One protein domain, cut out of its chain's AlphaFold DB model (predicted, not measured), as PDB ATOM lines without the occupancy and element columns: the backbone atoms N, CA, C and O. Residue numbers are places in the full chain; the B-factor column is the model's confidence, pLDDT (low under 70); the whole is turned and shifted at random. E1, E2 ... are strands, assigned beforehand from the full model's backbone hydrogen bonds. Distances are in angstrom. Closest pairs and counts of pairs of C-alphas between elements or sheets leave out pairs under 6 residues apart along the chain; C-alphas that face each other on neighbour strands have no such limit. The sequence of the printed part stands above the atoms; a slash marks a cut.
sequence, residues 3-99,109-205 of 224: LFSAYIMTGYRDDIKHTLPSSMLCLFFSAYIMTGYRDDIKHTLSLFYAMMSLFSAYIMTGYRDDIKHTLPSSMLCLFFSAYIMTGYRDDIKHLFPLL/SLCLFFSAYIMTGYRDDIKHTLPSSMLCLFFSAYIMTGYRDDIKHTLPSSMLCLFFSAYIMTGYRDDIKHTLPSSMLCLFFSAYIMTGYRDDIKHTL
ATOM      1  N   LEU A   3      26.831  -1.166   5.828       81.12
ATOM      2  CA  LEU A   3      28.103  -1.387   6.498       81.12
ATOM      3  C   LEU A   3      28.409  -2.879   6.445       81.12
ATOM      4  O   LEU A   3      27.611  -3.694   6.900       81.12
ATOM      5  N   PHE A   4      29.570  -3.213   5.904       82.62
ATOM      6  CA  PHE A   4      30.072  -4.571   5.817       82.62
ATOM      7  C   PHE A   4      31.456  -4.634   6.439       82.62
ATOM      8  O   PHE A   4      32.304  -3.773   6.197       82.62
ATOM      9  N   SER A   5      31.695  -5.683   7.216       86.75
ATOM     10  CA  SER A   5      33.028  -5.987   7.703       86.75
ATOM     11  C   SER A   5      33.312  -7.469   7.544       86.75
ATOM     12  O   SER A   5      32.446  -8.302   7.811       86.75
ATOM     13  N   ALA A   6      34.512  -7.776   7.070       84.69
ATOM     14  CA  ALA A   6      35.019  -9.130   6.955       84.69
ATOM     15  C   ALA A   6      36.264  -9.267   7.829       84.69
ATOM     16  O   ALA A   6      37.175  -8.448   7.730       84.69
ATOM     17  N   TYR A   7      36.289 -10.307   8.659       87.62
ATOM     18  CA  TYR A   7      37.444 -10.693   9.461       87.62
ATOM     19  C   TYR A   7      37.824 -12.113   9.068       87.62
ATOM     20  O   TYR A   7      37.017 -13.030   9.221       87.62
ATOM     21  N   ILE A   8      39.020 -12.280   8.516       82.50
ATOM     22  CA  ILE A   8      39.521 -13.558   8.019       82.50
ATOM     23  C   ILE A   8      40.894 -13.793   8.634       82.50
ATOM     24  O   ILE A   8      41.793 -12.966   8.501       82.50
ATOM     25  N   MET A   9      41.034 -14.922   9.321       84.31
ATOM     26  CA  MET A   9      42.293 -15.379   9.894       84.31
ATOM     27  C   MET A   9      42.505 -16.827   9.475       84.31
ATOM     28  O   MET A   9      41.744 -17.698   9.900       84.31
ATOM     29  N   THR A  10      43.504 -17.086   8.635       77.62
ATOM     30  CA  THR A  10      43.756 -18.436   8.110       77.62
ATOM     31  C   THR A  10      45.249 -18.753   8.057       77.62
ATOM     32  O   THR A  10      46.105 -17.878   7.966       77.62
ATOM     33  N   GLY A  11      45.593 -20.031   8.219       70.00
ATOM     34  CA  GLY A  11      46.989 -20.471   8.316       70.00
ATOM     35  C   GLY A  11      47.590 -20.989   7.008       70.00
ATOM     36  O   GLY A  11      48.782 -21.285   6.975       70.00
ATOM     37  N   TYR A  12      46.785 -21.165   5.958       67.25
ATOM     38  CA  TYR A  12      47.191 -21.836   4.723       67.25
ATOM     39  C   TYR A  12      46.351 -21.366   3.531       67.25
ATOM     40  O   TYR A  12      45.234 -20.910   3.731       67.25
ATOM     41  N   ARG A  13      46.896 -21.567   2.327       63.03
ATOM     42  CA  ARG A  13      46.378 -21.188   1.004       63.03
ATOM     43  C   ARG A  13      44.855 -21.087   0.876       63.03
ATOM     44  O   ARG A  13      44.186 -22.111   0.728       63.03
ATOM     45  N   ASP A  14      44.383 -19.858   0.721       67.19
ATOM     46  CA  ASP A  14      42.998 -19.476   0.491       67.19
ATOM     47  C   ASP A  14      42.840 -18.479  -0.671       67.19
ATOM     48  O   ASP A  14      43.601 -17.531  -0.874       67.19
ATOM     49  N   ASP A  15      41.764 -18.671  -1.429       77.19
ATOM     50  CA  ASP A  15      41.273 -17.708  -2.414       77.19
ATOM     51  C   ASP A  15      40.254 -16.784  -1.721       77.19
ATOM     52  O   ASP A  15      39.046 -17.046  -1.734       77.19
ATOM     53  N   ILE A  16      40.715 -15.688  -1.115       77.19
ATOM     54  CA  ILE A  16      39.830 -14.746  -0.416       77.19
ATOM     55  C   ILE A  16      39.202 -13.789  -1.428       77.19
ATOM     56  O   ILE A  16      39.865 -12.911  -1.977       77.19
ATOM     57  N   LYS A  17      37.896 -13.939  -1.674       81.56
ATOM     58  CA  LYS A  17      37.156 -13.109  -2.635       81.56
ATOM     59  C   LYS A  17      35.991 -12.402  -1.967       81.56
ATOM     60  O   LYS A  17      35.037 -13.038  -1.528       81.56
ATOM     61  N   HIS A  18      36.023 -11.074  -1.976       77.94
ATOM     62  CA  HIS A  18      34.876 -10.255  -1.595       77.94
ATOM     63  C   HIS A  18      34.280  -9.599  -2.831       77.94
ATOM     64  O   HIS A  18      34.948  -8.799  -3.485       77.94
ATOM     65  N   THR A  19      33.022  -9.933  -3.125       75.19
ATOM     66  CA  THR A  19      32.222  -9.274  -4.163       75.19
ATOM     67  C   THR A  19      31.045  -8.579  -3.495       75.19
ATOM     68  O   THR A  19      30.237  -9.236  -2.841       75.19
ATOM     69  N   LEU A  20      30.971  -7.254  -3.612       67.56
ATOM     70  CA  LEU A  20      29.922  -6.450  -2.972       67.56
ATOM     71  C   LEU A  20      28.845  -6.051  -3.996       67.56
ATOM     72  O   LEU A  20      29.205  -5.624  -5.097       67.56
ATOM     73  N   PRO A  21      27.543  -6.186  -3.664       59.88
ATOM     74  CA  PRO A  21      26.449  -5.969  -4.606       59.88
ATOM     75  C   PRO A  21      26.204  -4.490  -4.948       59.88
ATOM     76  O   PRO A  21      26.583  -3.567  -4.229       59.88
ATOM     77  N   SER A  22      25.514  -4.294  -6.071       56.44
ATOM     78  CA  SER A  22      25.545  -3.109  -6.931       56.44
ATOM     79  C   SER A  22      24.429  -2.074  -6.719       56.44
ATOM     80  O   SER A  22      24.221  -1.255  -7.604       56.44
ATOM     81  N   SER A  23      23.673  -2.099  -5.615       59.00
ATOM     82  CA  SER A  23      22.439  -1.292  -5.474       59.00
ATOM     83  C   SER A  23      22.417  -0.335  -4.275       59.00
ATOM     84  O   SER A  23      21.346   0.044  -3.798       59.00
ATOM     85  N   MET A  24      23.580   0.032  -3.729       63.59
ATOM     86  CA  MET A  24      23.667   0.784  -2.472       63.59
ATOM     87  C   MET A  24      24.135   2.223  -2.695       63.59
ATOM     88  O   MET A  24      25.245   2.459  -3.151       63.59
ATOM     89  N   LEU A  25      23.303   3.188  -2.283       67.44
ATOM     90  CA  LEU A  25      23.602   4.629  -2.339       67.44
ATOM     91  C   LEU A  25      24.913   5.005  -1.629       67.44
ATOM     92  O   LEU A  25      25.680   5.815  -2.151       67.44
ATOM     93  N   CYS A  26      25.155   4.399  -0.459       73.12
ATOM     94  CA  CYS A  26      26.402   4.519   0.294       73.12
ATOM     95  C   CYS A  26      26.855   3.150   0.814       73.12
ATOM     96  O   CYS A  26      26.059   2.432   1.443       73.12
ATOM     97  N   LEU A  27      28.131   2.836   0.598       76.44
ATOM     98  CA  LEU A  27      28.763   1.574   0.980       76.44
ATOM     99  C   LEU A  27      29.999   1.835   1.844       76.44
ATOM    100  O   LEU A  27      30.920   2.525   1.416       76.44
ATOM    101  N   PHE A  28      30.026   1.229   3.027       82.50
ATOM    102  CA  PHE A  28      31.203   1.159   3.885       82.50
ATOM    103  C   PHE A  28      31.639  -0.297   3.985       82.50
ATOM    104  O   PHE A  28      30.875  -1.138   4.459       82.50
ATOM    105  N   PHE A  29      32.850  -0.598   3.530       83.50
ATOM    106  CA  PHE A  29      33.425  -1.932   3.619       83.50
ATOM    107  C   PHE A  29      34.792  -1.879   4.288       83.50
ATOM    108  O   PHE A  29      35.653  -1.104   3.874       83.50
ATOM    109  N   SER A  30      34.989  -2.732   5.291       87.94
ATOM    110  CA  SER A  30      36.297  -2.957   5.903       87.94
ATOM    111  C   SER A  30      36.648  -4.440   5.891       87.94
ATOM    112  O   SER A  30      35.895  -5.256   6.428       87.94
ATOM    113  N   ALA A  31      37.786  -4.792   5.303       86.38
ATOM    114  CA  ALA A  31      38.348  -6.134   5.387       86.38
ATOM    115  C   ALA A  31      39.574  -6.151   6.292       86.38
ATOM    116  O   ALA A  31      40.487  -5.349   6.113       86.38
ATOM    117  N   TYR A  32      39.599  -7.104   7.215       88.06
ATOM    118  CA  TYR A  32      40.748  -7.458   8.034       88.06
ATOM    119  C   TYR A  32      41.134  -8.891   7.699       88.06
ATOM    120  O   TYR A  32      40.377  -9.823   7.975       88.06
ATOM    121  N   ILE A  33      42.285  -9.056   7.061       84.69
ATOM    122  CA  ILE A  33      42.787 -10.339   6.585       84.69
ATOM    123  C   ILE A  33      44.159 -10.562   7.206       84.69
ATOM    124  O   ILE A  33      45.068  -9.755   7.019       84.69
ATOM    125  N   MET A  34      44.301 -11.652   7.953       85.12
ATOM    126  CA  MET A  34      45.575 -12.111   8.489       85.12
ATOM    127  C   MET A  34      45.825 -13.536   8.016       85.12
ATOM    128  O   MET A  34      45.066 -14.439   8.376       85.12
ATOM    129  N   THR A  35      46.875 -13.748   7.230       80.38
ATOM    130  CA  THR A  35      47.147 -15.070   6.665       80.38
ATOM    131  C   THR A  35      48.608 -15.491   6.736       80.38
ATOM    132  O   THR A  35      49.532 -14.679   6.792       80.38
ATOM    133  N   GLY A  36      48.820 -16.805   6.805       69.69
ATOM    134  CA  GLY A  36      50.148 -17.387   6.989       69.69
ATOM    135  C   GLY A  36      50.920 -17.657   5.695       69.69
ATOM    136  O   GLY A  36      52.135 -17.449   5.671       69.69
ATOM    137  N   TYR A  37      50.264 -18.169   4.646       69.75
ATOM    138  CA  TYR A  37      50.962 -18.705   3.472       69.75
ATOM    139  C   TYR A  37      50.088 -18.790   2.207       69.75
ATOM    140  O   TYR A  37      49.245 -19.681   2.097       69.75
ATOM    141  N   ARG A  38      50.459 -17.999   1.198       61.47
ATOM    142  CA  ARG A  38      50.099 -18.072  -0.223       61.47
ATOM    143  C   ARG A  38      48.617 -17.934  -0.561       61.47
ATOM    144  O   ARG A  38      47.981 -18.927  -0.917       61.47
ATOM    145  N   ASP A  39      48.148 -16.701  -0.646       68.62
ATOM    146  CA  ASP A  39      46.751 -16.337  -0.849       68.62
ATOM    147  C   ASP A  39      46.531 -15.411  -2.051       68.62
ATOM    148  O   ASP A  39      47.270 -14.465  -2.329       68.62
ATOM    149  N   ASP A  40      45.437 -15.664  -2.763       77.19
ATOM    150  CA  ASP A  40      44.929 -14.778  -3.807       77.19
ATOM    151  C   ASP A  40      43.836 -13.899  -3.182       77.19
ATOM    152  O   ASP A  40      42.648 -14.244  -3.209       77.19
ATOM    153  N   ILE A  41      44.216 -12.748  -2.626       79.44
ATOM    154  CA  ILE A  41      43.272 -11.821  -1.990       79.44
ATOM    155  C   ILE A  41      42.694 -10.883  -3.047       79.44
ATOM    156  O   ILE A  41      43.372 -10.000  -3.568       79.44
ATOM    157  N   LYS A  42      41.410 -11.048  -3.369       82.81
ATOM    158  CA  LYS A  42      40.716 -10.253  -4.387       82.81
ATOM    159  C   LYS A  42      39.504  -9.556  -3.793       82.81
ATOM    160  O   LYS A  42      38.482 -10.172  -3.490       82.81
ATOM    161  N   HIS A  43      39.572  -8.236  -3.721       78.38
ATOM    162  CA  HIS A  43      38.404  -7.416  -3.427       78.38
ATOM    163  C   HIS A  43      37.883  -6.825  -4.724       78.38
ATOM    164  O   HIS A  43      38.572  -6.034  -5.362       78.38
ATOM    165  N   THR A  44      36.673  -7.217  -5.116       72.56
ATOM    166  CA  THR A  44      36.007  -6.702  -6.312       72.56
ATOM    167  C   THR A  44      34.746  -5.964  -5.901       72.56
ATOM    168  O   THR A  44      33.807  -6.545  -5.359       72.56
ATOM    169  N   LEU A  45      34.708  -4.666  -6.167       66.56
ATOM    170  CA  LEU A  45      33.493  -3.880  -6.022       66.56
ATOM    171  C   LEU A  45      32.836  -3.760  -7.398       66.56
ATOM    172  O   LEU A  45      33.331  -3.054  -8.270       66.56
ATOM    173  N   SER A  46      31.715  -4.449  -7.602       59.94
ATOM    174  CA  SER A  46      30.869  -4.295  -8.787       59.94
ATOM    175  C   SER A  46      29.781  -3.269  -8.477       59.94
ATOM    176  O   SER A  46      28.724  -3.639  -7.973       59.94
ATOM    177  N   LEU A  47      30.027  -1.975  -8.704       59.44
ATOM    178  CA  LEU A  47      28.985  -0.960  -8.521       59.44
ATOM    179  C   LEU A  47      28.482  -0.382  -9.832       59.44
ATOM    180  O   LEU A  47      29.264  -0.018 -10.704       59.44
ATOM    181  N   PHE A  48      27.165  -0.199  -9.855       52.22
ATOM    182  CA  PHE A  48      26.466   0.816 -10.623       52.22
ATOM    183  C   PHE A  48      25.812   1.761  -9.596       52.22
ATOM    184  O   PHE A  48      25.063   1.312  -8.738       52.22
ATOM    185  N   TYR A  49      26.121   3.060  -9.653       55.00
ATOM    186  CA  TYR A  49      25.463   4.129  -8.877       55.00
ATOM    187  C   TYR A  49      25.574   4.101  -7.331       55.00
ATOM    188  O   TYR A  49      24.561   4.211  -6.638       55.00
ATOM    189  N   ALA A  50      26.786   4.090  -6.757       56.97
ATOM    190  CA  ALA A  50      26.952   4.679  -5.415       56.97
ATOM    191  C   ALA A  50      27.292   6.165  -5.522       56.97
ATOM    192  O   ALA A  50      28.136   6.577  -6.321       56.97
ATOM    193  N   MET A  51      26.668   6.964  -4.662       65.00
ATOM    194  CA  MET A  51      27.063   8.354  -4.463       65.00
ATOM    195  C   MET A  51      28.415   8.388  -3.739       65.00
ATOM    196  O   MET A  51      29.347   9.038  -4.194       65.00
ATOM    197  N   MET A  52      28.555   7.638  -2.645       72.94
ATOM    198  CA  MET A  52      29.761   7.651  -1.813       72.94
ATOM    199  C   MET A  52      30.130   6.239  -1.375       72.94
ATOM    200  O   MET A  52      29.278   5.510  -0.862       72.94
ATOM    201  N   SER A  53      31.399   5.861  -1.493       77.62
ATOM    202  CA  SER A  53      31.883   4.629  -0.868       77.62
ATOM    203  C   SER A  53      33.183   4.827  -0.110       77.62
ATOM    204  O   SER A  53      34.033   5.639  -0.480       77.62
ATOM    205  N   LEU A  54      33.310   4.057   0.965       82.62
ATOM    206  CA  LEU A  54      34.520   3.945   1.750       82.62
ATOM    207  C   LEU A  54      34.923   2.477   1.802       82.62
ATOM    208  O   LEU A  54      34.167   1.622   2.268       82.62
ATOM    209  N   PHE A  55      36.118   2.203   1.310       84.31
ATOM    210  CA  PHE A  55      36.727   0.893   1.329       84.31
ATOM    211  C   PHE A  55      38.021   0.967   2.129       84.31
ATOM    212  O   PHE A  55      38.908   1.758   1.806       84.31
ATOM    213  N   SER A  56      38.132   0.121   3.145       88.56
ATOM    214  CA  SER A  56      39.379  -0.106   3.862       88.56
ATOM    215  C   SER A  56      39.771  -1.575   3.775       88.56
ATOM    216  O   SER A  56      38.933  -2.459   3.960       88.56
ATOM    217  N   ALA A  57      41.041  -1.841   3.506       87.38
ATOM    218  CA  ALA A  57      41.618  -3.170   3.629       87.38
ATOM    219  C   ALA A  57      42.840  -3.121   4.535       87.38
ATOM    220  O   ALA A  57      43.747  -2.324   4.319       87.38
ATOM    221  N   TYR A  58      42.850  -4.002   5.524       89.56
ATOM    222  CA  TYR A  58      43.967  -4.282   6.407       89.56
ATOM    223  C   TYR A  58      44.387  -5.719   6.140       89.56
ATOM    224  O   TYR A  58      43.651  -6.652   6.460       89.56
ATOM    225  N   ILE A  59      45.533  -5.884   5.500       86.19
ATOM    226  CA  ILE A  59      46.040  -7.174   5.053       86.19
ATOM    227  C   ILE A  59      47.407  -7.378   5.694       86.19
ATOM    228  O   ILE A  59      48.309  -6.564   5.508       86.19
ATOM    229  N   MET A  60      47.547  -8.450   6.463       86.88
ATOM    230  CA  MET A  60      48.817  -8.880   7.029       86.88
ATOM    231  C   MET A  60      49.092 -10.310   6.592       86.88
ATOM    232  O   MET A  60      48.335 -11.211   6.956       86.88
ATOM    233  N   THR A  61      50.160 -10.527   5.833       81.38
ATOM    234  CA  THR A  61      50.458 -11.850   5.288       81.38
ATOM    235  C   THR A  61      51.911 -12.268   5.463       81.38
ATOM    236  O   THR A  61      52.832 -11.453   5.553       81.38
ATOM    237  N   GLY A  62      52.121 -13.581   5.563       72.69
ATOM    238  CA  GLY A  62      53.443 -14.160   5.781       72.69
ATOM    239  C   GLY A  62      54.264 -14.377   4.508       72.69
ATOM    240  O   GLY A  62      55.457 -14.071   4.502       72.69
ATOM    241  N   TYR A  63      53.676 -14.950   3.450       71.00
ATOM    242  CA  TYR A  63      54.436 -15.435   2.291       71.00
ATOM    243  C   TYR A  63      53.586 -15.587   1.017       71.00
ATOM    244  O   TYR A  63      52.785 -16.514   0.923       71.00
ATOM    245  N   ARG A  64      53.928 -14.815  -0.017       62.59
ATOM    246  CA  ARG A  64      53.587 -14.948  -1.439       62.59
ATOM    247  C   ARG A  64      52.114 -14.819  -1.823       62.59
ATOM    248  O   ARG A  64      51.493 -15.816  -2.204       62.59
ATOM    249  N   ASP A  65      51.650 -13.585  -1.926       69.62
ATOM    250  CA  ASP A  65      50.254 -13.233  -2.136       69.62
ATOM    251  C   ASP A  65      50.026 -12.347  -3.363       69.62
ATOM    252  O   ASP A  65      50.760 -11.406  -3.674       69.62
ATOM    253  N   ASP A  66      48.930 -12.629  -4.061       78.56
ATOM    254  CA  ASP A  66      48.421 -11.791  -5.142       78.56
ATOM    255  C   ASP A  66      47.298 -10.914  -4.570       78.56
ATOM    256  O   ASP A  66      46.115 -11.271  -4.633       78.56
ATOM    257  N   ILE A  67      47.649  -9.745  -4.030       81.06
ATOM    258  CA  ILE A  67      46.671  -8.799  -3.478       81.06
ATOM    259  C   ILE A  67      46.136  -7.917  -4.602       81.06
ATOM    260  O   ILE A  67      46.839  -7.071  -5.155       81.06
ATOM    261  N   LYS A  68      44.860  -8.087  -4.946       84.69
ATOM    262  CA  LYS A  68      44.203  -7.337  -6.022       84.69
ATOM    263  C   LYS A  68      42.954  -6.641  -5.510       84.69
ATOM    264  O   LYS A  68      41.958  -7.271  -5.157       84.69
ATOM    265  N   HIS A  69      42.968  -5.318  -5.567       81.06
ATOM    266  CA  HIS A  69      41.778  -4.508  -5.348       81.06
ATOM    267  C   HIS A  69      41.280  -4.001  -6.693       81.06
ATOM    268  O   HIS A  69      41.991  -3.263  -7.371       81.06
ATOM    269  N   THR A  70      40.076  -4.417  -7.078       75.25
ATOM    270  CA  THR A  70      39.392  -3.967  -8.292       75.25
ATOM    271  C   THR A  70      38.180  -3.135  -7.903       75.25
ATOM    272  O   THR A  70      37.232  -3.649  -7.302       75.25
ATOM    273  N   LEU A  71      38.217  -1.842  -8.219       67.81
ATOM    274  CA  LEU A  71      37.179  -0.880  -7.834       67.81
ATOM    275  C   LEU A  71      36.404  -0.382  -9.064       67.81
ATOM    276  O   LEU A  71      36.981  -0.278 -10.141       67.81
ATOM    277  N   PRO A  72      35.105  -0.081  -8.934       62.59
ATOM    278  CA  PRO A  72      34.225   0.163 -10.067       62.59
ATOM    279  C   PRO A  72      34.384   1.574 -10.623       62.59
ATOM    280  O   PRO A  72      34.793   2.502  -9.927       62.59
ATOM    281  N   SER A  73      33.981   1.727 -11.882       53.47
ATOM    282  CA  SER A  73      34.142   2.941 -12.683       53.47
ATOM    283  C   SER A  73      33.100   4.034 -12.431       53.47
ATOM    284  O   SER A  73      33.337   5.176 -12.813       53.47
ATOM    285  N   SER A  74      31.959   3.722 -11.804       56.06
ATOM    286  CA  SER A  74      30.798   4.626 -11.731       56.06
ATOM    287  C   SER A  74      30.398   4.991 -10.294       56.06
ATOM    288  O   SER A  74      29.329   4.598  -9.813       56.06
ATOM    289  N   MET A  75      31.260   5.730  -9.595       63.25
ATOM    290  CA  MET A  75      30.985   6.293  -8.265       63.25
ATOM    291  C   MET A  75      31.158   7.801  -8.290       63.25
ATOM    292  O   MET A  75      32.137   8.253  -8.864       63.25
ATOM    293  N   LEU A  76      30.312   8.599  -7.630       70.38
ATOM    294  CA  LEU A  76      30.644  10.031  -7.537       70.38
ATOM    295  C   LEU A  76      31.937  10.227  -6.742       70.38
ATOM    296  O   LEU A  76      32.818  10.959  -7.183       70.38
ATOM    297  N   CYS A  77      32.086   9.548  -5.605       76.25
ATOM    298  CA  CYS A  77      33.313   9.617  -4.830       76.25
ATOM    299  C   CYS A  77      33.645   8.291  -4.141       76.25
ATOM    300  O   CYS A  77      32.781   7.634  -3.549       76.25
ATOM    301  N   LEU A  78      34.920   7.921  -4.212       79.38
ATOM    302  CA  LEU A  78      35.481   6.727  -3.593       79.38
ATOM    303  C   LEU A  78      36.635   7.124  -2.673       79.38
ATOM    304  O   LEU A  78      37.583   7.783  -3.099       79.38
ATOM    305  N   PHE A  79      36.559   6.665  -1.428       85.50
ATOM    306  CA  PHE A  79      37.667   6.662  -0.484       85.50
ATOM    307  C   PHE A  79      38.184   5.239  -0.363       85.50
ATOM    308  O   PHE A  79      37.469   4.349   0.090       85.50
ATOM    309  N   PHE A  80      39.422   5.026  -0.781       86.44
ATOM    310  CA  PHE A  80      40.093   3.746  -0.684       86.44
ATOM    311  C   PHE A  80      41.328   3.885   0.197       86.44
ATOM    312  O   PHE A  80      42.212   4.695  -0.085       86.44
ATOM    313  N   SER A  81      41.392   3.062   1.237       90.56
ATOM    314  CA  SER A  81      42.556   2.914   2.096       90.56
ATOM    315  C   SER A  81      43.017   1.462   2.077       90.56
ATOM    316  O   SER A  81      42.223   0.556   2.322       90.56
ATOM    317  N   ALA A  82      44.299   1.235   1.819       88.81
ATOM    318  CA  ALA A  82      44.923  -0.069   1.994       88.81
ATOM    319  C   ALA A  82      46.086   0.032   2.973       88.81
ATOM    320  O   ALA A  82      46.970   0.871   2.817       88.81
ATOM    321  N   TYR A  83      46.073  -0.840   3.967       91.31
ATOM    322  CA  TYR A  83      47.174  -1.102   4.869       91.31
ATOM    323  C   TYR A  83      47.621  -2.536   4.624       91.31
ATOM    324  O   TYR A  83      46.878  -3.472   4.917       91.31
ATOM    325  N   ILE A  84      48.794  -2.701   4.029       88.06
ATOM    326  CA  ILE A  84      49.314  -3.996   3.605       88.06
ATOM    327  C   ILE A  84      50.675  -4.197   4.264       88.06
ATOM    328  O   ILE A  84      51.581  -3.385   4.086       88.06
ATOM    329  N   MET A  85      50.811  -5.272   5.033       88.00
ATOM    330  CA  MET A  85      52.075  -5.704   5.615       88.00
ATOM    331  C   MET A  85      52.353  -7.133   5.182       88.00
ATOM    332  O   MET A  85      51.583  -8.029   5.519       88.00
ATOM    333  N   THR A  86      53.448  -7.352   4.466       83.81
ATOM    334  CA  THR A  86      53.754  -8.673   3.924       83.81
ATOM    335  C   THR A  86      55.203  -9.082   4.149       83.81
ATOM    336  O   THR A  86      56.119  -8.259   4.230       83.81
ATOM    337  N   GLY A  87      55.415 -10.387   4.304       74.25
ATOM    338  CA  GLY A  87      56.738 -10.941   4.579       74.25
ATOM    339  C   GLY A  87      57.600 -11.169   3.336       74.25
ATOM    340  O   GLY A  87      58.796 -10.875   3.373       74.25
ATOM    341  N   TYR A  88      57.044 -11.732   2.256       71.88
ATOM    342  CA  TYR A  88      57.839 -12.210   1.117       71.88
ATOM    343  C   TYR A  88      57.022 -12.397  -0.175       71.88
ATOM    344  O   TYR A  88      56.242 -13.342  -0.273       71.88
ATOM    345  N   ARG A  89      57.376 -11.642  -1.216       64.00
ATOM    346  CA  ARG A  89      57.073 -11.813  -2.644       64.00
ATOM    347  C   ARG A  89      55.610 -11.715  -3.058       64.00
ATOM    348  O   ARG A  89      55.007 -12.725  -3.433       64.00
ATOM    349  N   ASP A  90      55.136 -10.490  -3.191       70.56
ATOM    350  CA  ASP A  90      53.738 -10.157  -3.408       70.56
ATOM    351  C   ASP A  90      53.517  -9.291  -4.651       70.56
ATOM    352  O   ASP A  90      54.256  -8.357  -4.970       70.56
ATOM    353  N   ASP A  91      52.433  -9.597  -5.357       80.88
ATOM    354  CA  ASP A  91      51.950  -8.819  -6.493       80.88
ATOM    355  C   ASP A  91      50.794  -7.933  -6.006       80.88
ATOM    356  O   ASP A  91      49.618  -8.309  -6.097       80.88
ATOM    357  N   ILE A  92      51.107  -6.736  -5.509       82.50
ATOM    358  CA  ILE A  92      50.103  -5.799  -4.989       82.50
ATOM    359  C   ILE A  92      49.585  -4.928  -6.128       82.50
ATOM    360  O   ILE A  92      50.280  -4.058  -6.657       82.50
ATOM    361  N   LYS A  93      48.327  -5.135  -6.518       85.81
ATOM    362  CA  LYS A  93      47.696  -4.422  -7.634       85.81
ATOM    363  C   LYS A  93      46.420  -3.737  -7.181       85.81
ATOM    364  O   LYS A  93      45.412  -4.375  -6.885       85.81
ATOM    365  N   HIS A  94      46.430  -2.414  -7.230       81.81
ATOM    366  CA  HIS A  94      45.213  -1.621  -7.128       81.81
ATOM    367  C   HIS A  94      44.800  -1.218  -8.539       81.81
ATOM    368  O   HIS A  94      45.434  -0.362  -9.161       81.81
ATOM    369  N   LEU A  95      43.772  -1.887  -9.057       75.56
ATOM    370  CA  LEU A  95      43.238  -1.677 -10.394       75.56
ATOM    371  C   LEU A  95      41.888  -0.973 -10.307       75.56
ATOM    372  O   LEU A  95      40.946  -1.433  -9.666       75.56
ATOM    373  N   PHE A  96      41.780   0.128 -11.027       71.50
ATOM    374  CA  PHE A  96      40.549   0.889 -11.151       71.50
ATOM    375  C   PHE A  96      40.161   0.874 -12.635       71.50
ATOM    376  O   PHE A  96      40.503   1.807 -13.362       71.50
ATOM    377  N   PRO A  97      39.571  -0.219 -13.153       58.69
ATOM    378  CA  PRO A  97      39.247  -0.315 -14.569       58.69
ATOM    379  C   PRO A  97      38.090   0.621 -14.937       58.69
ATOM    380  O   PRO A  97      37.148   0.803 -14.169       58.69
ATOM    381  N   LEU A  98      38.142   1.180 -16.149       50.50
ATOM    382  CA  LEU A  98      36.994   1.823 -16.783       50.50
ATOM    383  C   LEU A  98      36.176   0.765 -17.541       50.50
ATOM    384  O   LEU A  98      36.729   0.033 -18.358       50.50
ATOM    385  N   LEU A  99      34.858   0.747 -17.343       40.81
ATOM    386  CA  LEU A  99      33.904   0.308 -18.362       40.81
ATOM    387  C   LEU A  99      33.030   1.510 -18.722       40.81
ATOM    388  O   LEU A  99      32.256   1.995 -17.901       40.81
ATOM    389  N   SER A 109      33.549   9.187 -12.644       56.62
ATOM    390  CA  SER A 109      33.901   9.270 -11.235       56.62
ATOM    391  C   SER A 109      34.350  10.697 -10.948       56.62
ATOM    392  O   SER A 109      35.277  11.191 -11.592       56.62
ATOM    393  N   LEU A 110      33.677  11.389 -10.026       68.25
ATOM    394  CA  LEU A 110      33.981  12.793  -9.740       68.25
ATOM    395  C   LEU A 110      35.348  12.873  -9.052       68.25
ATOM    396  O   LEU A 110      36.257  13.543  -9.539       68.25
ATOM    397  N   CYS A 111      35.508  12.119  -7.962       79.19
ATOM    398  CA  CYS A 111      36.701  12.166  -7.123       79.19
ATOM    399  C   CYS A 111      37.140  10.774  -6.660       79.19
ATOM    400  O   CYS A 111      36.316   9.947  -6.267       79.19
ATOM    401  N   LEU A 112      38.452  10.546  -6.623       81.69
ATOM    402  CA  LEU A 112      39.060   9.411  -5.932       81.69
ATOM    403  C   LEU A 112      40.051   9.904  -4.887       81.69
ATOM    404  O   LEU A 112      40.949  10.692  -5.186       81.69
ATOM    405  N   PHE A 113      39.899   9.377  -3.679       87.88
ATOM    406  CA  PHE A 113      40.844   9.513  -2.586       87.88
ATOM    407  C   PHE A 113      41.467   8.148  -2.333       87.88
ATOM    408  O   PHE A 113      40.815   7.241  -1.817       87.88
ATOM    409  N   PHE A 114      42.720   7.996  -2.736       88.19
ATOM    410  CA  PHE A 114      43.489   6.777  -2.577       88.19
ATOM    411  C   PHE A 114      44.600   6.993  -1.556       88.19
ATOM    412  O   PHE A 114      45.425   7.894  -1.714       88.19
ATOM    413  N   SER A 115      44.641   6.131  -0.546       91.62
ATOM    414  CA  SER A 115      45.740   6.031   0.404       91.62
ATOM    415  C   SER A 115      46.231   4.591   0.463       91.62
ATOM    416  O   SER A 115      45.434   3.669   0.648       91.62
ATOM    417  N   ALA A 116      47.536   4.391   0.330       91.00
ATOM    418  CA  ALA A 116      48.165   3.101   0.574       91.00
ATOM    419  C   ALA A 116      49.321   3.247   1.559       91.00
ATOM    420  O   ALA A 116      50.180   4.111   1.402       91.00
ATOM    421  N   TYR A 117      49.341   2.365   2.549       92.62
ATOM    422  CA  TYR A 117      50.485   2.104   3.402       92.62
ATOM    423  C   TYR A 117      50.910   0.664   3.155       92.62
ATOM    424  O   TYR A 117      50.143  -0.259   3.431       92.62
ATOM    425  N   ILE A 118      52.098   0.483   2.589       89.12
ATOM    426  CA  ILE A 118      52.610  -0.824   2.195       89.12
ATOM    427  C   ILE A 118      53.976  -1.021   2.847       89.12
ATOM    428  O   ILE A 118      54.881  -0.212   2.643       89.12
ATOM    429  N   MET A 119      54.116  -2.090   3.626       89.25
ATOM    430  CA  MET A 119      55.388  -2.515   4.203       89.25
ATOM    431  C   MET A 119      55.672  -3.950   3.779       89.25
ATOM    432  O   MET A 119      54.911  -4.848   4.137       89.25
ATOM    433  N   THR A 120      56.756  -4.164   3.042       83.75
ATOM    434  CA  THR A 120      57.088  -5.489   2.512       83.75
ATOM    435  C   THR A 120      58.537  -5.884   2.771       83.75
ATOM    436  O   THR A 120      59.447  -5.053   2.856       83.75
ATOM    437  N   GLY A 121      58.759  -7.187   2.940       75.50
ATOM    438  CA  GLY A 121      60.080  -7.725   3.249       75.50
ATOM    439  C   GLY A 121      60.973  -7.980   2.031       75.50
ATOM    440  O   GLY A 121      62.162  -7.661   2.082       75.50
ATOM    441  N   TYR A 122      60.454  -8.592   0.958       74.19
ATOM    442  CA  TYR A 122      61.289  -9.099  -0.141       74.19
ATOM    443  C   TYR A 122      60.515  -9.343  -1.450       74.19
ATOM    444  O   TYR A 122      59.755 -10.303  -1.539       74.19
ATOM    445  N   ARG A 123      60.898  -8.632  -2.513       65.06
ATOM    446  CA  ARG A 123      60.601  -8.858  -3.935       65.06
ATOM    447  C   ARG A 123      59.145  -8.707  -4.360       65.06
ATOM    448  O   ARG A 123      58.518  -9.698  -4.750       65.06
ATOM    449  N   ASP A 124      58.696  -7.467  -4.445       73.62
ATOM    450  CA  ASP A 124      57.300  -7.109  -4.646       73.62
ATOM    451  C   ASP A 124      57.073  -6.246  -5.892       73.62
ATOM    452  O   ASP A 124      57.833  -5.338  -6.236       73.62
ATOM    453  N   ASP A 125      55.967  -6.526  -6.574       83.19
ATOM    454  CA  ASP A 125      55.493  -5.752  -7.717       83.19
ATOM    455  C   ASP A 125      54.308  -4.898  -7.258       83.19
ATOM    456  O   ASP A 125      53.156  -5.350  -7.255       83.19
ATOM    457  N   ILE A 126      54.564  -3.636  -6.914       85.25
ATOM    458  CA  ILE A 126      53.525  -2.715  -6.441       85.25
ATOM    459  C   ILE A 126      53.022  -1.879  -7.613       85.25
ATOM    460  O   ILE A 126      53.719  -1.021  -8.158       85.25
ATOM    461  N   LYS A 127      51.773  -2.110  -8.024       88.81
ATOM    462  CA  LYS A 127      51.165  -1.449  -9.186       88.81
ATOM    463  C   LYS A 127      49.864  -0.762  -8.803       88.81
ATOM    464  O   LYS A 127      48.847  -1.398  -8.534       88.81
ATOM    465  N   HIS A 128      49.867   0.561  -8.903       85.31
ATOM    466  CA  HIS A 128      48.662   1.376  -8.810       85.31
ATOM    467  C   HIS A 128      48.272   1.826 -10.215       85.31
ATOM    468  O   HIS A 128      48.993   2.597 -10.850       85.31
ATOM    469  N   THR A 129      47.150   1.317 -10.720       81.12
ATOM    470  CA  THR A 129      46.620   1.661 -12.046       81.12
ATOM    471  C   THR A 129      45.257   2.301 -11.885       81.12
ATOM    472  O   THR A 129      44.258   1.615 -11.670       81.12
ATOM    473  N   LEU A 130      45.245   3.625 -11.962       72.69
ATOM    474  CA  LEU A 130      44.066   4.454 -11.745       72.69
ATOM    475  C   LEU A 130      43.213   4.538 -13.026       72.69
ATOM    476  O   LEU A 130      43.724   4.276 -14.119       72.69
ATOM    477  N   PRO A 131      41.913   4.866 -12.919       65.69
ATOM    478  CA  PRO A 131      41.011   4.818 -14.064       65.69
ATOM    479  C   PRO A 131      41.306   5.962 -15.020       65.69
ATOM    480  O   PRO A 131      41.767   7.019 -14.604       65.69
ATOM    481  N   SER A 132      41.001   5.765 -16.302       61.12
ATOM    482  CA  SER A 132      41.377   6.666 -17.400       61.12
ATOM    483  C   SER A 132      40.695   8.039 -17.385       61.12
ATOM    484  O   SER A 132      41.183   8.952 -18.049       61.12
ATOM    485  N   SER A 133      39.602   8.212 -16.635       62.84
ATOM    486  CA  SER A 133      38.857   9.474 -16.562       62.84
ATOM    487  C   SER A 133      38.241   9.707 -15.181       62.84
ATOM    488  O   SER A 133      37.322   8.991 -14.780       62.84
ATOM    489  N   MET A 134      38.702  10.745 -14.484       71.12
ATOM    490  CA  MET A 134      38.029  11.329 -13.312       71.12
ATOM    491  C   MET A 134      38.271  12.840 -13.304       71.12
ATOM    492  O   MET A 134      39.177  13.317 -13.988       71.12
ATOM    493  N   LEU A 135      37.502  13.605 -12.527       78.75
ATOM    494  CA  LEU A 135      37.754  15.048 -12.415       78.75
ATOM    495  C   LEU A 135      38.921  15.331 -11.467       78.75
ATOM    496  O   LEU A 135      39.838  16.063 -11.841       78.75
ATOM    497  N   CYS A 136      38.919  14.723 -10.282       81.50
ATOM    498  CA  CYS A 136      39.932  14.961  -9.255       81.50
ATOM    499  C   CYS A 136      40.505  13.656  -8.694       81.50
ATOM    500  O   CYS A 136      39.767  12.715  -8.392       81.50
ATOM    501  N   LEU A 137      41.819  13.634  -8.473       84.94
ATOM    502  CA  LEU A 137      42.512  12.549  -7.782       84.94
ATOM    503  C   LEU A 137      43.377  13.079  -6.649       84.94
ATOM    504  O   LEU A 137      44.226  13.947  -6.852       84.94
ATOM    505  N   PHE A 138      43.195  12.469  -5.486       89.50
ATOM    506  CA  PHE A 138      44.078  12.575  -4.341       89.50
ATOM    507  C   PHE A 138      44.723  11.211  -4.135       89.50
ATOM    508  O   PHE A 138      44.060  10.257  -3.731       89.50
ATOM    509  N   PHE A 139      46.002  11.113  -4.466       89.31
ATOM    510  CA  PHE A 139      46.793   9.903  -4.337       89.31
ATOM    511  C   PHE A 139      47.868  10.113  -3.276       89.31
ATOM    512  O   PHE A 139      48.686  11.027  -3.391       89.31
ATOM    513  N   SER A 140      47.883   9.241  -2.274       92.25
ATOM    514  CA  SER A 140      48.928   9.159  -1.261       92.25
ATOM    515  C   SER A 140      49.426   7.722  -1.157       92.25
ATOM    516  O   SER A 140      48.624   6.799  -1.001       92.25
ATOM    517  N   ALA A 141      50.736   7.522  -1.230       90.88
ATOM    518  CA  ALA A 141      51.349   6.227  -0.963       90.88
ATOM    519  C   ALA A 141      52.552   6.377  -0.034       90.88
ATOM    520  O   ALA A 141      53.428   7.208  -0.271       90.88
ATOM    521  N   TYR A 142      52.594   5.546   1.000       92.88
ATOM    522  CA  TYR A 142      53.757   5.327   1.843       92.88
ATOM    523  C   TYR A 142      54.197   3.879   1.654       92.88
ATOM    524  O   TYR A 142      53.453   2.959   1.998       92.88
ATOM    525  N   ILE A 143      55.370   3.685   1.065       89.06
ATOM    526  CA  ILE A 143      55.881   2.367   0.701       89.06
ATOM    527  C   ILE A 143      57.250   2.187   1.349       89.06
ATOM    528  O   ILE A 143      58.153   2.996   1.140       89.06
ATOM    529  N   MET A 144      57.400   1.126   2.134       88.12
ATOM    530  CA  MET A 144      58.669   0.719   2.724       88.12
ATOM    531  C   MET A 144      58.965  -0.717   2.321       88.12
ATOM    532  O   MET A 144      58.180  -1.611   2.639       88.12
ATOM    533  N   THR A 145      60.088  -0.939   1.648       82.88
ATOM    534  CA  THR A 145      60.453  -2.270   1.164       82.88
ATOM    535  C   THR A 145      61.892  -2.645   1.497       82.88
ATOM    536  O   THR A 145      62.801  -1.807   1.557       82.88
ATOM    537  N   GLY A 146      62.104  -3.937   1.752       74.94
ATOM    538  CA  GLY A 146      63.413  -4.477   2.110       74.94
ATOM    539  C   GLY A 146      64.320  -4.778   0.914       74.94
ATOM    540  O   GLY A 146      65.506  -4.442   0.951       74.94
ATOM    541  N   TYR A 147      63.808  -5.437  -0.137       71.94
ATOM    542  CA  TYR A 147      64.652  -5.964  -1.216       71.94
ATOM    543  C   TYR A 147      63.926  -6.169  -2.558       71.94
ATOM    544  O   TYR A 147      63.201  -7.143  -2.725       71.94
ATOM    545  N   ARG A 148      64.334  -5.392  -3.563       63.16
ATOM    546  CA  ARG A 148      64.084  -5.566  -5.002       63.16
ATOM    547  C   ARG A 148      62.629  -5.456  -5.456       63.16
ATOM    548  O   ARG A 148      62.018  -6.484  -5.750       63.16
ATOM    549  N   ASP A 149      62.178  -4.237  -5.708       71.69
ATOM    550  CA  ASP A 149      60.772  -3.947  -5.959       71.69
ATOM    551  C   ASP A 149      60.544  -3.107  -7.222       71.69
ATOM    552  O   ASP A 149      61.266  -2.154  -7.525       71.69
ATOM    553  N   ASP A 150      59.489  -3.455  -7.956       82.06
ATOM    554  CA  ASP A 150      59.031  -2.698  -9.119       82.06
ATOM    555  C   ASP A 150      57.794  -1.893  -8.704       82.06
ATOM    556  O   ASP A 150      56.670  -2.408  -8.652       82.06
ATOM    557  N   ILE A 151      57.984  -0.602  -8.424       84.50
ATOM    558  CA  ILE A 151      56.906   0.291  -7.991       84.50
ATOM    559  C   ILE A 151      56.435   1.113  -9.184       84.50
ATOM    560  O   ILE A 151      57.145   1.970  -9.708       84.50
ATOM    561  N   LYS A 152      55.191   0.893  -9.613       88.44
ATOM    562  CA  LYS A 152      54.597   1.612 -10.742       88.44
ATOM    563  C   LYS A 152      53.299   2.304 -10.362       88.44
ATOM    564  O   LYS A 152      52.286   1.668 -10.069       88.44
ATOM    565  N   HIS A 153      53.291   3.617 -10.547       84.88
ATOM    566  CA  HIS A 153      52.090   4.439 -10.508       84.88
ATOM    567  C   HIS A 153      51.712   4.841 -11.933       84.88
ATOM    568  O   HIS A 153      52.429   5.591 -12.598       84.88
ATOM    569  N   THR A 154      50.590   4.312 -12.415       82.69
ATOM    570  CA  THR A 154      50.009   4.663 -13.715       82.69
ATOM    571  C   THR A 154      48.758   5.486 -13.472       82.69
ATOM    572  O   THR A 154      47.747   4.973 -12.988       82.69
ATOM    573  N   LEU A 155      48.860   6.774 -13.773       74.06
ATOM    574  CA  LEU A 155      47.778   7.729 -13.608       74.06
ATOM    575  C   LEU A 155      46.947   7.823 -14.906       74.06
ATOM    576  O   LEU A 155      47.461   7.491 -15.978       74.06
ATOM    577  N   PRO A 156      45.673   8.251 -14.828       67.88
ATOM    578  CA  PRO A 156      44.812   8.521 -15.983       67.88
ATOM    579  C   PRO A 156      45.477   9.367 -17.054       67.88
ATOM    580  O   PRO A 156      46.304  10.211 -16.742       67.88
ATOM    581  N   SER A 157      45.015   9.245 -18.297       64.19
ATOM    582  CA  SER A 157      45.419  10.125 -19.399       64.19
ATOM    583  C   SER A 157      44.885  11.555 -19.261       64.19
ATOM    584  O   SER A 157      45.530  12.495 -19.726       64.19
ATOM    585  N   SER A 158      43.731  11.737 -18.608       65.56
ATOM    586  CA  SER A 158      43.063  13.036 -18.473       65.56
ATOM    587  C   SER A 158      42.341  13.187 -17.134       65.56
ATOM    588  O   SER A 158      41.515  12.341 -16.782       65.56
ATOM    589  N   MET A 159      42.601  14.291 -16.430       74.19
ATOM    590  CA  MET A 159      41.796  14.773 -15.295       74.19
ATOM    591  C   MET A 159      41.873  16.300 -15.207       74.19
ATOM    592  O   MET A 159      42.737  16.910 -15.832       74.19
ATOM    593  N   LEU A 160      41.018  16.927 -14.395       81.56
ATOM    594  CA  LEU A 160      41.154  18.353 -14.087       81.56
ATOM    595  C   LEU A 160      42.271  18.598 -13.070       81.56
ATOM    596  O   LEU A 160      43.146  19.426 -13.323       81.56
ATOM    597  N   CYS A 161      42.253  17.877 -11.949       82.06
ATOM    598  CA  CYS A 161      43.144  18.134 -10.818       82.06
ATOM    599  C   CYS A 161      43.805  16.852 -10.301       82.06
ATOM    600  O   CYS A 161      43.125  15.856 -10.041       82.06
ATOM    601  N   LEU A 162      45.117  16.915 -10.063       84.75
ATOM    602  CA  LEU A 162      45.879  15.868  -9.383       84.75
ATOM    603  C   LEU A 162      46.635  16.410  -8.184       84.75
ATOM    604  O   LEU A 162      47.415  17.352  -8.302       84.75
ATOM    605  N   PHE A 163      46.460  15.718  -7.068       89.00
ATOM    606  CA  PHE A 163      47.304  15.794  -5.893       89.00
ATOM    607  C   PHE A 163      47.949  14.425  -5.705       89.00
ATOM    608  O   PHE A 163      47.288  13.467  -5.310       89.00
ATOM    609  N   PHE A 164      49.228  14.326  -6.041       88.12
ATOM    610  CA  PHE A 164      50.022  13.116  -5.922       88.12
ATOM    611  C   PHE A 164      51.091  13.310  -4.850       88.12
ATOM    612  O   PHE A 164      51.883  14.248  -4.924       88.12
ATOM    613  N   SER A 165      51.130  12.397  -3.885       90.81
ATOM    614  CA  SER A 165      52.179  12.297  -2.878       90.81
ATOM    615  C   SER A 165      52.648  10.850  -2.774       90.81
ATOM    616  O   SER A 165      51.837   9.946  -2.568       90.81
ATOM    617  N   ALA A 166      53.949  10.619  -2.907       89.50
ATOM    618  CA  ALA A 166      54.557   9.324  -2.641       89.50
ATOM    619  C   ALA A 166      55.771   9.486  -1.727       89.50
ATOM    620  O   ALA A 166      56.636  10.324  -1.979       89.50
ATOM    621  N   TYR A 167      55.832   8.667  -0.684       91.19
ATOM    622  CA  TYR A 167      57.010   8.480   0.150       91.19
ATOM    623  C   TYR A 167      57.449   7.028   0.006       91.19
ATOM    624  O   TYR A 167      56.697   6.120   0.362       91.19
ATOM    625  N   ILE A 168      58.635   6.811  -0.548       87.31
ATOM    626  CA  ILE A 168      59.142   5.479  -0.863       87.31
ATOM    627  C   ILE A 168      60.509   5.316  -0.203       87.31
ATOM    628  O   ILE A 168      61.417   6.105  -0.451       87.31
ATOM    629  N   MET A 169      60.659   4.288   0.628       87.00
ATOM    630  CA  MET A 169      61.921   3.914   1.259       87.00
ATOM    631  C   MET A 169      62.277   2.484   0.870       87.00
ATOM    632  O   MET A 169      61.486   1.573   1.106       87.00
ATOM    633  N   THR A 170      63.462   2.288   0.298       80.00
ATOM    634  CA  THR A 170      63.884   0.992  -0.244       80.00
ATOM    635  C   THR A 170      65.338   0.664   0.090       80.00
ATOM    636  O   THR A 170      66.208   1.540   0.141       80.00
ATOM    637  N   GLY A 171      65.610  -0.619   0.334       73.06
ATOM    638  CA  GLY A 171      66.923  -1.080   0.787       73.06
ATOM    639  C   GLY A 171      67.950  -1.374  -0.312       73.06
ATOM    640  O   GLY A 171      69.141  -1.165  -0.080       73.06
ATOM    641  N   TYR A 172      67.553  -1.882  -1.493       70.38
ATOM    642  CA  TYR A 172      68.525  -2.534  -2.391       70.38
ATOM    643  C   TYR A 172      68.397  -2.276  -3.902       70.38
ATOM    644  O   TYR A 172      69.374  -1.804  -4.483       70.38
ATOM    645  N   ARG A 173      67.306  -2.656  -4.588       64.00
ATOM    646  CA  ARG A 173      67.268  -2.597  -6.065       64.00
ATOM    647  C   ARG A 173      65.886  -2.319  -6.645       64.00
ATOM    648  O   ARG A 173      65.180  -3.279  -6.922       64.00
ATOM    649  N   ASP A 174      65.589  -1.083  -7.017       69.81
ATOM    650  CA  ASP A 174      64.191  -0.724  -7.269       69.81
ATOM    651  C   ASP A 174      63.992   0.033  -8.585       69.81
ATOM    652  O   ASP A 174      64.733   0.966  -8.911       69.81
ATOM    653  N   ASP A 175      62.976  -0.378  -9.343       81.12
ATOM    654  CA  ASP A 175      62.536   0.309 -10.555       81.12
ATOM    655  C   ASP A 175      61.261   1.088 -10.205       81.12
ATOM    656  O   ASP A 175      60.158   0.538 -10.124       81.12
ATOM    657  N   ILE A 176      61.405   2.396  -9.979       83.12
ATOM    658  CA  ILE A 176      60.296   3.263  -9.575       83.12
ATOM    659  C   ILE A 176      59.835   4.068 -10.783       83.12
ATOM    660  O   ILE A 176      60.575   4.878 -11.342       83.12
ATOM    661  N   LYS A 177      58.578   3.885 -11.190       87.62
ATOM    662  CA  LYS A 177      57.999   4.593 -12.332       87.62
ATOM    663  C   LYS A 177      56.711   5.314 -11.976       87.62
ATOM    664  O   LYS A 177      55.683   4.697 -11.692       87.62
ATOM    665  N   HIS A 178      56.723   6.626 -12.175       84.44
ATOM    666  CA  HIS A 178      55.535   7.467 -12.157       84.44
ATOM    667  C   HIS A 178      55.187   7.886 -13.584       84.44
ATOM    668  O   HIS A 178      55.966   8.553 -14.266       84.44
ATOM    669  N   THR A 179      54.011   7.478 -14.057       83.69
ATOM    670  CA  THR A 179      53.470   7.908 -15.352       83.69
ATOM    671  C   THR A 179      52.351   8.899 -15.093       83.69
ATOM    672  O   THR A 179      51.275   8.488 -14.658       83.69
ATOM    673  N   LEU A 180      52.623  10.190 -15.308       75.81
ATOM    674  CA  LEU A 180      51.628  11.248 -15.160       75.81
ATOM    675  C   LEU A 180      50.716  11.327 -16.398       75.81
ATOM    676  O   LEU A 180      51.112  10.905 -17.487       75.81
ATOM    677  N   PRO A 181      49.498  11.866 -16.233       71.06
ATOM    678  CA  PRO A 181      48.585  12.171 -17.333       71.06
ATOM    679  C   PRO A 181      49.223  13.061 -18.383       71.06
ATOM    680  O   PRO A 181      50.055  13.905 -18.071       71.06
ATOM    681  N   SER A 182      48.745  12.959 -19.619       69.06
ATOM    682  CA  SER A 182      49.166  13.850 -20.700       69.06
ATOM    683  C   SER A 182      48.596  15.265 -20.575       69.06
ATOM    684  O   SER A 182      49.213  16.203 -21.077       69.06
ATOM    685  N   SER A 183      47.439  15.424 -19.920       69.56
ATOM    686  CA  SER A 183      46.716  16.700 -19.831       69.56
ATOM    687  C   SER A 183      46.029  16.891 -18.478       69.56
ATOM    688  O   SER A 183      45.230  16.037 -18.076       69.56
ATOM    689  N   MET A 184      46.292  18.028 -17.823       75.31
ATOM    690  CA  MET A 184      45.619  18.464 -16.592       75.31
ATOM    691  C   MET A 184      45.465  19.983 -16.507       75.31
ATOM    692  O   MET A 184      46.202  20.733 -17.147       75.31
ATOM    693  N   LEU A 185      44.524  20.449 -15.682       80.50
ATOM    694  CA  LEU A 185      44.380  21.870 -15.364       80.50
ATOM    695  C   LEU A 185      45.272  22.259 -14.171       80.50
ATOM    696  O   LEU A 185      46.008  23.244 -14.270       80.50
ATOM    697  N   CYS A 186      45.271  21.446 -13.108       79.69
ATOM    698  CA  CYS A 186      46.083  21.622 -11.898       79.69
ATOM    699  C   CYS A 186      46.889  20.357 -11.562       79.69
ATOM    700  O   CYS A 186      46.326  19.261 -11.504       79.69
ATOM    701  N   LEU A 187      48.178  20.523 -11.249       83.12
ATOM    702  CA  LEU A 187      49.064  19.449 -10.798       83.12
ATOM    703  C   LEU A 187      49.848  19.847  -9.542       83.12
ATOM    704  O   LEU A 187      50.677  20.755  -9.575       83.12
ATOM    705  N   PHE A 188      49.652  19.082  -8.472       86.81
ATOM    706  CA  PHE A 188      50.545  19.010  -7.320       86.81
ATOM    707  C   PHE A 188      51.155  17.616  -7.272       86.81
ATOM    708  O   PHE A 188      50.452  16.633  -7.050       86.81
ATOM    709  N   PHE A 189      52.459  17.527  -7.495       85.44
ATOM    710  CA  PHE A 189      53.205  16.280  -7.460       85.44
ATOM    711  C   PHE A 189      54.343  16.388  -6.453       85.44
ATOM    712  O   PHE A 189      55.196  17.268  -6.559       85.44
ATOM    713  N   SER A 190      54.368  15.462  -5.503       88.25
ATOM    714  CA  SER A 190      55.455  15.278  -4.551       88.25
ATOM    715  C   SER A 190      55.879  13.812  -4.549       88.25
ATOM    716  O   SER A 190      55.044  12.928  -4.354       88.25
ATOM    717  N   ALA A 191      57.163  13.543  -4.760       86.31
ATOM    718  CA  ALA A 191      57.744  12.226  -4.525       86.31
ATOM    719  C   ALA A 191      59.022  12.375  -3.701       86.31
ATOM    720  O   ALA A 191      59.952  13.067  -4.112       86.31
ATOM    721  N   TYR A 192      59.045  11.726  -2.543       89.38
ATOM    722  CA  TYR A 192      60.225  11.568  -1.707       89.38
ATOM    723  C   TYR A 192      60.658  10.111  -1.783       89.38
ATOM    724  O   TYR A 192      59.903   9.218  -1.393       89.38
ATOM    725  N   ILE A 193      61.845   9.867  -2.321       85.75
ATOM    726  CA  ILE A 193      62.364   8.528  -2.560       85.75
ATOM    727  C   ILE A 193      63.725   8.414  -1.877       85.75
ATOM    728  O   ILE A 193      64.638   9.183  -2.164       85.75
ATOM    729  N   MET A 194      63.848   7.449  -0.970       84.88
ATOM    730  CA  MET A 194      65.101   7.106  -0.310       84.88
ATOM    731  C   MET A 194      65.507   5.680  -0.686       84.88
ATOM    732  O   MET A 194      64.757   4.735  -0.435       84.88
ATOM    733  N   THR A 195      66.679   5.525  -1.300       80.62
ATOM    734  CA  THR A 195      67.173   4.250  -1.844       80.62
ATOM    735  C   THR A 195      68.539   3.899  -1.255       80.62
ATOM    736  O   THR A 195      69.352   4.770  -0.955       80.62
ATOM    737  N   GLY A 196      68.822   2.611  -1.056       72.62
ATOM    738  CA  GLY A 196      70.135   2.156  -0.584       72.62
ATOM    739  C   GLY A 196      71.167   1.992  -1.706       72.62
ATOM    740  O   GLY A 196      72.172   2.705  -1.770       72.62
ATOM    741  N   TYR A 197      70.952   1.013  -2.596       69.38
ATOM    742  CA  TYR A 197      72.037   0.481  -3.432       69.38
ATOM    743  C   TYR A 197      71.899   0.688  -4.952       69.38
ATOM    744  O   TYR A 197      72.870   1.106  -5.582       69.38
ATOM    745  N   ARG A 198      70.760   0.401  -5.590       63.94
ATOM    746  CA  ARG A 198      70.582   0.581  -7.043       63.94
ATOM    747  C   ARG A 198      69.150   0.958  -7.379       63.94
ATOM    748  O   ARG A 198      68.229   0.276  -6.968       63.94
ATOM    749  N   ASP A 199      68.971   1.965  -8.209       69.69
ATOM    750  CA  ASP A 199      67.650   2.489  -8.517       69.69
ATOM    751  C   ASP A 199      67.555   2.982  -9.967       69.69
ATOM    752  O   ASP A 199      68.485   3.590 -10.500       69.69
ATOM    753  N   ASP A 200      66.431   2.684 -10.623       79.69
ATOM    754  CA  ASP A 200      66.023   3.294 -11.894       79.69
ATOM    755  C   ASP A 200      64.705   4.034 -11.668       79.69
ATOM    756  O   ASP A 200      63.613   3.459 -11.704       79.69
ATOM    757  N   ILE A 201      64.820   5.332 -11.390       81.50
ATOM    758  CA  ILE A 201      63.678   6.184 -11.082       81.50
ATOM    759  C   ILE A 201      63.282   6.985 -12.322       81.50
ATOM    760  O   ILE A 201      64.060   7.775 -12.861       81.50
ATOM    761  N   LYS A 202      62.034   6.815 -12.768       84.88
ATOM    762  CA  LYS A 202      61.483   7.473 -13.958       84.88
ATOM    763  C   LYS A 202      60.190   8.208 -13.654       84.88
ATOM    764  O   LYS A 202      59.181   7.609 -13.285       84.88
ATOM    765  N   HIS A 203      60.187   9.497 -13.970       80.69
ATOM    766  CA  HIS A 203      58.990  10.332 -13.980       80.69
ATOM    767  C   HIS A 203      58.675  10.720 -15.422       80.69
ATOM    768  O   HIS A 203      59.465  11.383 -16.088       80.69
ATOM    769  N   THR A 204      57.524  10.287 -15.930       80.94
ATOM    770  CA  THR A 204      56.979  10.799 -17.194       80.94
ATOM    771  C   THR A 204      56.087  11.980 -16.855       80.94
ATOM    772  O   THR A 204      55.064  11.775 -16.209       80.94
ATOM    773  N   LEU A 205      56.506  13.191 -17.229       70.12
ATOM    774  CA  LEU A 205      55.790  14.440 -16.951       70.12
ATOM    775  C   LEU A 205      54.681  14.706 -17.989       70.12
ATOM    776  O   LEU A 205      54.794  14.237 -19.126       70.12
TER     777      LEU A 205
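AT A GLANCE: This is residues 3 to 99 and 109 to 205 of the 224 residues of the protein "Hypothetical protein" of Sepia pharaonis (UniProt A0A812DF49). The chain is wound in stacked, flattened turns, a solenoid in which the long strands E1, E3, E5, E7, E9, E11, E13 and E15 make one wall and the shorter strands E2, E4, E6, E8, E10, E12, E14 and E16 make the other. The two walls form a well-formed sandwich, their strands nearly in line at 3 degrees, with tight and short links closing the turns along both sides and a cut between E8 and E9. The printed part has 194 residues with no named helix and sixteen named strands, E1 to E16 in number order along the chain; the class is all strand. Each sheet has eight strands, all parallel, in the orders in which the two walls are named here. The whole is compact, with a radius of gyration of the C-alphas of 16.4 A, and flat, spanning 46 by 44 by 20 A.

IN THESE COORDINATES: Begin with the sheet of long strands and find C-alpha 3 at (28.103, -1.387, 6.498); from there E1 runs through residues 3 to 10, 23.2 A. Its further strands are E3, residues 26 to 35, 29.2 A; E5, residues 50 to 61, 30.7 A; E7, residues 75 to 86, 29.8 A; E9, residues 109 to 120, 30.7 A; E11, residues 134 to 145, 30.0 A; E13, residues 161 to 170, 28.9 A; and E15, residues 183 to 195, 30.0 A. E15 bends by 97 degrees at residue 186. For the other sheet, look at E2, residues 17 to 20; E4, residues 42 to 45; E6, residues 68 to 70; E8, residues 91 to 95; E10, residues 125 to 129; E12, residues 150 to 154; E14, residues 173 to 179; and E16, residues 198 to 204. E16 ends at C-alpha 204, at (56.979, 10.799, -17.194).

HOW THE PARTS SIT: In the sheet of long strands, E1 and E15 are the edge strands, and the sheet is twisted, with C-alphas up to 8.6 A off its best plane. Look first at E7 and E9, parallel at 3 degrees: C-alphas 83 and 117 face each other at 4.8 A, and N 80 and O 113 are within hydrogen-bond range at 2.8 A. At one edge, E1 and E3 are parallel at 8 degrees, with N 4 and O 28 at 2.8 A. At the other, E13 and E15 are parallel at 9 degrees, with N 164 and O 188 at 2.8 A. In the second sheet the edge strands are E2 and E16. There E8 and E10 are parallel at 2 degrees, with N 127 and O 92 at 2.8 A, and E14 and E16 at 3 degrees, with N 202 and O 176 at 2.8 A. The two sheets form a sandwich, two sheets face to face, with the facing parts 11.1 A centre to centre and the best planes 1 degrees apart. The chain changes sheet at each link printed whole, for instance from E9 to E10, which are apart. E15 and E16 meet only through their link.

THE WHOLE: The two C-alphas farthest apart, those of Ser 23 and Tyr 197, are 49.7 A from each other. Residues 100 to 108 are not printed; across this cut, on the link from E8 to E9, C-alphas 99 and 109 are 11.5 A apart. Of the links printed whole, none is long. The mean pLDDT of the printed part is 77.3, and 48 residues are under 70, among them residues 20 to 25, 45 to 51 and 97 to 99.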